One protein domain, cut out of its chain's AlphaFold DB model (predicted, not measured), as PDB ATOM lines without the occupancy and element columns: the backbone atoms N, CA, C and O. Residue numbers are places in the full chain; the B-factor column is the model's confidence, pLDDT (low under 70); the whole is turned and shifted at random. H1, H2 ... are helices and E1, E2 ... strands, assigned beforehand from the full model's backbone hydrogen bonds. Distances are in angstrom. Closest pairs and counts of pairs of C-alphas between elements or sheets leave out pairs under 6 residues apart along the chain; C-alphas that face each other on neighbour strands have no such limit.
ATOM      1  N   PRO A 118       1.475 -51.945 -13.885       89.62
ATOM      2  CA  PRO A 118       0.833 -50.775 -13.273       89.62
ATOM      3  C   PRO A 118      -0.431 -50.300 -14.004       89.62
ATOM      4  O   PRO A 118      -1.316 -49.696 -13.394       89.62
ATOM      5  N   ILE A 119      -0.526 -50.576 -15.309       91.94
ATOM      6  CA  ILE A 119      -1.720 -50.294 -16.108       91.94
ATOM      7  C   ILE A 119      -2.966 -51.031 -15.616       91.94
ATOM      8  O   ILE A 119      -4.052 -50.486 -15.778       91.94
ATOM      9  N   ASP A 120      -2.858 -52.192 -14.972       92.06
ATOM     10  CA  ASP A 120      -4.033 -52.927 -14.492       92.06
ATOM     11  C   ASP A 120      -4.683 -52.221 -13.298       92.06
ATOM     12  O   ASP A 120      -5.899 -52.009 -13.274       92.06
ATOM     13  N   MET A 121      -3.871 -51.708 -12.368       90.25
ATOM     14  CA  MET A 121      -4.356 -50.831 -11.295       90.25
ATOM     15  C   MET A 121      -4.924 -49.519 -11.848       90.25
ATOM     16  O   MET A 121      -5.935 -49.014 -11.354       90.25
ATOM     17  N   LEU A 122      -4.293 -48.958 -12.886       90.81
ATOM     18  CA  LEU A 122      -4.779 -47.743 -13.536       90.81
ATOM     19  C   LEU A 122      -6.138 -47.971 -14.215       90.81
ATOM     20  O   LEU A 122      -7.030 -47.141 -14.055       90.81
ATOM     21  N   ARG A 123      -6.326 -49.100 -14.911       92.69
ATOM     22  CA  ARG A 123      -7.607 -49.511 -15.509       92.69
ATOM     23  C   ARG A 123      -8.699 -49.615 -14.456       92.69
ATOM     24  O   ARG A 123      -9.756 -49.019 -14.633       92.69
ATOM     25  N   ALA A 124      -8.419 -50.312 -13.353       91.31
ATOM     26  CA  ALA A 124      -9.356 -50.451 -12.243       91.31
ATOM     27  C   ALA A 124      -9.737 -49.090 -11.647       91.31
ATOM     28  O   ALA A 124     -10.904 -48.824 -11.399       91.31
ATOM     29  N   LYS A 125      -8.770 -48.184 -11.462       91.81
ATOM     30  CA  LYS A 125      -9.057 -46.828 -10.980       91.81
ATOM     31  C   LYS A 125      -9.915 -46.034 -11.971       91.81
ATOM     32  O   LYS A 125     -10.838 -45.338 -11.562       91.81
ATOM     33  N   LEU A 126      -9.579 -46.088 -13.258       93.00
ATOM     34  CA  LEU A 126     -10.237 -45.304 -14.302       93.00
ATOM     35  C   LEU A 126     -11.659 -45.789 -14.602       93.00
ATOM     36  O   LEU A 126     -12.497 -44.963 -14.959       93.00
ATOM     37  N   SER A 127     -11.966 -47.076 -14.413       89.50
ATOM     38  CA  SER A 127     -13.332 -47.583 -14.600       89.50
ATOM     39  C   SER A 127     -14.331 -46.936 -13.635       89.50
ATOM     40  O   SER A 127     -15.461 -46.667 -14.029       89.50
ATOM     41  N   PHE A 128     -13.910 -46.567 -12.417       88.12
ATOM     42  CA  PHE A 128     -14.747 -45.798 -11.484       88.12
ATOM     43  C   PHE A 128     -15.052 -44.369 -11.960       88.12
ATOM     44  O   PHE A 128     -15.996 -43.755 -11.472       88.12
ATOM     45  N   PHE A 129     -14.270 -43.830 -12.900       88.38
ATOM     46  CA  PHE A 129     -14.449 -42.483 -13.451       88.38
ATOM     47  C   PHE A 129     -15.186 -42.471 -14.798       88.38
ATOM     48  O   PHE A 129     -15.182 -41.450 -15.482       88.38
ATOM     49  N   GLY A 130     -15.802 -43.587 -15.202       86.62
ATOM     50  CA  GLY A 130     -16.518 -43.675 -16.479       86.62
ATOM     51  C   GLY A 130     -15.595 -43.821 -17.692       86.62
ATOM     52  O   GLY A 130     -15.989 -43.488 -18.813       86.62
ATOM     53  N   ALA A 131     -14.358 -44.288 -17.482       91.69
ATOM     54  CA  ALA A 131     -13.474 -44.663 -18.577       91.69
ATOM     55  C   ALA A 131     -13.875 -46.018 -19.179       91.69
ATOM     56  O   ALA A 131     -14.150 -46.984 -18.468       91.69
ATOM     57  N   CYS A 132     -13.829 -46.088 -20.503       88.25
ATOM     58  CA  CYS A 132     -14.158 -47.234 -21.342       88.25
ATOM     59  C   CYS A 132     -13.128 -47.359 -22.486       88.25
ATOM     60  O   CYS A 132     -12.207 -46.543 -22.595       88.25
ATOM     61  N   HIS A 133     -13.247 -48.409 -23.311       89.31
ATOM     62  CA  HIS A 133     -12.303 -48.753 -24.392       89.31
ATOM     63  C   HIS A 133     -10.824 -48.631 -23.989       89.31
ATOM     64  O   HIS A 133     -10.058 -47.842 -24.540       89.31
ATOM     65  N   PHE A 134     -10.432 -49.443 -23.010       92.00
ATOM     66  CA  PHE A 134      -9.054 -49.539 -22.541       92.00
ATOM     67  C   PHE A 134      -8.145 -50.150 -23.615       92.00
ATOM     68  O   PHE A 134      -8.211 -51.348 -23.884       92.00
ATOM     69  N   ASP A 135      -7.281 -49.323 -24.195       93.25
ATOM     70  CA  ASP A 135      -6.354 -49.679 -25.270       93.25
ATOM     71  C   ASP A 135      -4.901 -49.473 -24.785       93.25
ATOM     72  O   ASP A 135      -4.379 -48.348 -24.812       93.25
ATOM     73  N   PRO A 136      -4.262 -50.523 -24.228       92.06
ATOM     74  CA  PRO A 136      -2.915 -50.435 -23.675       92.06
ATOM     75  C   PRO A 136      -1.904 -50.270 -24.802       92.06
ATOM     76  O   PRO A 136      -1.940 -51.010 -25.784       92.06
ATOM     77  N   ARG A 137      -0.965 -49.323 -24.671       92.75
ATOM     78  CA  ARG A 137       0.133 -49.215 -25.653       92.75
ATOM     79  C   ARG A 137       1.534 -49.294 -25.087       92.75
ATOM     80  O   ARG A 137       2.499 -49.276 -25.842       92.75
ATOM     81  N   SER A 138       1.633 -49.437 -23.775       91.12
ATOM     82  CA  SER A 138       2.756 -50.058 -23.080       91.12
ATOM     83  C   SER A 138       2.288 -50.502 -21.694       91.12
ATOM     84  O   SER A 138       1.184 -50.157 -21.274       91.12
ATOM     85  N   ASP A 139       3.163 -51.153 -20.932       87.00
ATOM     86  CA  ASP A 139       2.914 -51.561 -19.537       87.00
ATOM     87  C   ASP A 139       2.698 -50.379 -18.573       87.00
ATOM     88  O   ASP A 139       2.421 -50.563 -17.385       87.00
ATOM     89  N   ARG A 140       2.870 -49.142 -19.057       86.88
ATOM     90  CA  ARG A 140       2.733 -47.903 -18.278       86.88
ATOM     91  C   ARG A 140       1.858 -46.848 -18.949       86.88
ATOM     92  O   ARG A 140       1.652 -45.789 -18.362       86.88
ATOM     93  N   TRP A 141       1.363 -47.098 -20.161       90.81
ATOM     94  CA  TRP A 141       0.555 -46.134 -20.897       90.81
ATOM     95  C   TRP A 141      -0.673 -46.781 -21.525       90.81
ATOM     96  O   TRP A 141      -0.599 -47.794 -22.221       90.81
ATOM     97  N   LEU A 142      -1.810 -46.142 -21.281       91.75
ATOM     98  CA  LEU A 142      -3.133 -46.651 -21.580       91.75
ATOM     99  C   LEU A 142      -3.953 -45.537 -22.215       91.75
ATOM    100  O   LEU A 142      -4.083 -44.454 -21.641       91.75
ATOM    101  N   ARG A 143      -4.513 -45.809 -23.392       94.56
ATOM    102  CA  ARG A 143      -5.507 -44.944 -24.018       94.56
ATOM    103  C   ARG A 143      -6.896 -45.356 -23.537       94.56
ATOM    104  O   ARG A 143      -7.171 -46.545 -23.395       94.56
ATOM    105  N   ILE A 144      -7.742 -44.364 -23.279       94.25
ATOM    106  CA  ILE A 144      -9.124 -44.550 -22.837       94.25
ATOM    107  C   ILE A 144     -10.048 -43.581 -23.564       94.25
ATOM    108  O   ILE A 144      -9.602 -42.521 -24.014       94.25
ATOM    109  N   ASN A 145     -11.332 -43.914 -23.577       92.38
ATOM    110  CA  ASN A 145     -12.412 -42.975 -23.839       92.38
ATOM    111  C   ASN A 145     -13.136 -42.696 -22.516       92.38
ATOM    112  O   ASN A 145     -13.344 -43.611 -21.727       92.38
ATOM    113  N   MET A 146     -13.507 -41.447 -22.245       90.44
ATOM    114  CA  MET A 146     -14.366 -41.109 -21.104       90.44
ATOM    115  C   MET A 146     -15.757 -40.744 -21.605       90.44
ATOM    116  O   MET A 146     -15.870 -40.152 -22.678       90.44
ATOM    117  N   PHE A 147     -16.788 -41.056 -20.817       86.06
ATOM    118  CA  PHE A 147     -18.164 -40.602 -21.065       86.06
ATOM    119  C   PHE A 147     -18.732 -41.010 -22.433       86.06
ATOM    120  O   PHE A 147     -19.551 -40.310 -23.022       86.06
ATOM    121  N   GLN A 148     -18.284 -42.144 -22.971       85.88
ATOM    122  CA  GLN A 148     -18.792 -42.648 -24.239       85.88
ATOM    123  C   GLN A 148     -20.274 -42.996 -24.113       85.88
ATOM    124  O   GLN A 148     -20.615 -43.828 -23.290       85.88
ATOM    125  N   HIS A 149     -21.112 -42.407 -24.967       85.31
ATOM    126  CA  HIS A 149     -22.580 -42.509 -24.938       85.31
ATOM    127  C   HIS A 149     -23.263 -41.805 -23.757       85.31
ATOM    128  O   HIS A 149     -24.486 -41.872 -23.666       85.31
ATOM    129  N   ALA A 150     -22.518 -41.118 -22.884       87.75
ATOM    130  CA  ALA A 150     -23.127 -40.348 -21.808       87.75
ATOM    131  C   ALA A 150     -24.037 -39.246 -22.387       87.75
ATOM    132  O   ALA A 150     -23.644 -38.602 -23.366       87.75
ATOM    133  N   PRO A 151     -25.217 -39.011 -21.789       87.38
ATOM    134  CA  PRO A 151     -26.123 -37.959 -22.231       87.38
ATOM    135  C   PRO A 151     -25.506 -36.570 -22.048       87.38
ATOM    136  O   PRO A 151     -24.762 -36.309 -21.094       87.38
ATOM    137  N   PHE A 152     -25.864 -35.652 -22.938       87.44
ATOM    138  CA  PHE A 152     -25.572 -34.233 -22.790       87.44
ATOM    139  C   PHE A 152     -26.399 -33.607 -21.653       87.44
ATOM    140  O   PHE A 152     -27.435 -34.149 -21.258       87.44
ATOM    141  N   PRO A 153     -25.974 -32.451 -21.101       89.19
ATOM    142  CA  PRO A 153     -26.660 -31.823 -19.972       89.19
ATOM    143  C   PRO A 153     -28.161 -31.570 -20.178       89.19
ATOM    144  O   PRO A 153     -28.929 -31.660 -19.223       89.19
ATOM    145  N   ASP A 154     -28.587 -31.262 -21.402       90.88
ATOM    146  CA  ASP A 154     -29.987 -31.041 -21.775       90.88
ATOM    147  C   ASP A 154     -30.798 -32.340 -21.942       90.88
ATOM    148  O   ASP A 154     -32.020 -32.327 -21.797       90.88
ATOM    149  N   GLU A 155     -30.130 -33.476 -22.141       88.25
ATOM    150  CA  GLU A 155     -30.748 -34.802 -22.266       88.25
ATOM    151  C   GLU A 155     -30.997 -35.457 -20.893       88.25
ATOM    152  O   GLU A 155     -31.895 -36.292 -20.753       88.25
ATOM    153  N   LEU A 156     -30.272 -35.028 -19.850       86.56
ATOM    154  CA  LEU A 156     -30.345 -35.591 -18.491       86.56
ATOM    155  C   LEU A 156     -31.755 -35.580 -17.883       86.56
ATOM    156  O   LEU A 156     -32.086 -36.453 -17.087       86.56
ATOM    157  N   ALA A 157     -32.578 -34.582 -18.215       86.06
ATOM    158  CA  ALA A 157     -33.912 -34.434 -17.634       86.06
ATOM    159  C   ALA A 157     -34.975 -35.327 -18.295       86.06
ATOM    160  O   ALA A 157     -36.072 -35.465 -17.753       86.06
ATOM    161  N   THR A 158     -34.690 -35.874 -19.480       84.06
ATOM    162  CA  THR A 158     -35.703 -36.521 -20.333       84.06
ATOM    163  C   THR A 158     -35.324 -37.928 -20.797       84.06
ATOM    164  O   THR A 158     -36.219 -38.682 -21.175       84.06
ATOM    165  N   GLY A 159     -34.042 -38.303 -20.746       76.75
ATOM    166  CA  GLY A 159     -33.547 -39.622 -21.144       76.75
ATOM    167  C   GLY A 159     -33.296 -40.587 -19.979       76.75
ATOM    168  O   GLY A 159     -33.167 -40.181 -18.825       76.75
ATOM    169  N   ASN A 160     -33.182 -41.883 -20.294       75.06
ATOM    170  CA  ASN A 160     -32.603 -42.865 -19.374       75.06
ATOM    171  C   ASN A 160     -31.074 -42.722 -19.399       75.06
ATOM    172  O   ASN A 160     -30.443 -42.988 -20.420       75.06
ATOM    173  N   ALA A 161     -30.498 -42.288 -18.280       78.94
ATOM    174  CA  ALA A 161     -29.068 -42.056 -18.120       78.94
ATOM    175  C   ALA A 161     -28.365 -43.160 -17.314       78.94
ATOM    176  O   ALA A 161     -27.194 -43.008 -16.998       78.94
ATOM    177  N   ASP A 162     -29.029 -44.252 -16.944       82.00
ATOM    178  CA  ASP A 162     -28.394 -45.244 -16.065       82.00
ATOM    179  C   ASP A 162     -27.498 -46.219 -16.849       82.00
ATOM    180  O   ASP A 162     -26.433 -46.619 -16.377       82.00
ATOM    181  N   ASP A 163     -27.871 -46.530 -18.094       82.94
ATOM    182  CA  ASP A 163     -27.225 -47.577 -18.895       82.94
ATOM    183  C   ASP A 163     -26.241 -47.047 -19.948       82.94
ATOM    184  O   ASP A 163     -25.739 -47.820 -20.762       82.94
ATOM    185  N   TRP A 164     -25.914 -45.747 -19.932       82.44
ATOM    186  CA  TRP A 164     -25.079 -45.129 -20.976       82.44
ATOM    187  C   TRP A 164     -23.705 -45.795 -21.126       82.44
ATOM    188  O   TRP A 164     -23.112 -45.783 -22.197       82.44
ATOM    189  N   THR A 165     -23.181 -46.398 -20.058       80.81
ATOM    190  CA  THR A 165     -21.873 -47.070 -20.084       80.81
ATOM    191  C   THR A 165     -21.869 -48.396 -20.852       80.81
ATOM    192  O   THR A 165     -20.792 -48.911 -21.166       80.81
ATOM    193  N   TYR A 166     -23.042 -48.957 -21.156       80.00
ATOM    194  CA  TYR A 166     -23.183 -50.235 -21.843       80.00
ATOM    195  C   TYR A 166     -23.438 -50.039 -23.343       80.00
ATOM    196  O   TYR A 166     -24.094 -49.080 -23.750       80.00
ATOM    197  N   PRO A 167     -22.941 -50.947 -24.200       73.56
ATOM    198  CA  PRO A 167     -23.292 -50.926 -25.613       73.56
ATOM    199  C   PRO A 167     -24.792 -51.194 -25.794       73.56
ATOM    200  O   PRO A 167     -25.359 -52.068 -25.137       73.56
ATOM    201  N   TYR A 168     -25.421 -50.478 -26.727       71.88
ATOM    202  CA  TYR A 168     -26.810 -50.727 -27.112       71.88
ATOM    203  C   TYR A 168     -26.966 -52.149 -27.667       71.88
ATOM    204  O   TYR A 168     -26.190 -52.579 -28.524       71.88
ATOM    205  N   LEU A 169     -27.982 -52.877 -27.199       72.12
ATOM    206  CA  LEU A 169     -28.393 -54.133 -27.825       72.12
ATOM    207  C   LEU A 169     -29.086 -53.811 -29.157       72.12
ATOM    208  O   LEU A 169     -30.002 -52.989 -29.198       72.12
ATOM    209  N   GLU A 170     -28.663 -54.454 -30.247       61.00
ATOM    210  CA  GLU A 170     -29.337 -54.320 -31.543       61.00
ATOM    211  C   GLU A 170     -30.808 -54.763 -31.416       61.00
ATOM    212  O   GLU A 170     -31.082 -55.916 -31.083       61.00
ATOM    213  N   GLY A 171     -31.758 -53.858 -31.685       60.03
ATOM    214  CA  GLY A 171     -33.184 -54.200 -31.816       60.03
ATOM    215  C   GLY A 171     -34.184 -53.398 -30.980       60.03
ATOM    216  O   GLY A 171     -35.385 -53.603 -31.149       60.03
ATOM    217  N   HIS A 172     -33.744 -52.467 -30.132       48.47
ATOM    218  CA  HIS A 172     -34.648 -51.565 -29.409       48.47
ATOM    219  C   HIS A 172     -34.291 -50.106 -29.701       48.47
ATOM    220  O   HIS A 172     -33.490 -49.498 -28.996       48.47
ATOM    221  N   ALA A 173     -34.876 -49.593 -30.785       40.25
ATOM    222  CA  ALA A 173     -35.004 -48.170 -31.082       40.25
ATOM    223  C   ALA A 173     -36.457 -47.743 -30.847       40.25
ATOM    224  O   ALA A 173     -37.354 -48.570 -31.149       40.25
TER     225      ALA A 173
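AT A GLANCE: This is residues 118 to 173 of the 173 residues of an uncharacterized protein of Roseovarius lutimaris (UniProt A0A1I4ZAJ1). A small head at one end, the hairpin E1 and E2 with the helix H1 over it, and a long tail without named elements, residues 147 to 173, looping away beyond it; residues 153 to 158 stick out. The 56 printed residues hold H1, E1 and E2 in that order, the sheet antiparallel; the class is mixed, helices and strands, with 24 residues in named elements, under half. The whole is loose, with a radius of gyration of the C-alphas of 14.0 A, and flat, 41 by 25 by 14 A.

IN THESE COORDINATES: E1, residues 131 to 138, is 17.7 A long and bends by 57 degrees at residue 134. E2, residues 141 to 146, is 15.7 A long and ends at C-alpha 146 (-14.366, -41.109, -21.104). H1, residues 118 to 127, is 14.6 A long and begins at C-alpha 118 (0.833, -50.775, -13.273).

HOW THE PARTS SIT: In the hairpin, N 132 and O 145 are 2.8 A apart, within hydrogen-bond range. The closest C-alphas of H1 and E2, Ile 119 and Leu 142, are 6.7 A apart; those of H1 and E1, Arg 123 and Phe 134, 7.2 A. In H1 every O i to N i+4 pair is within hydrogen-bond range.

THE WHOLE: The farthest C-alphas, Asp 139 and Thr 158, are 41.5 A apart. The printed part has no cut; residues 170 to 173 are under pLDDT 70.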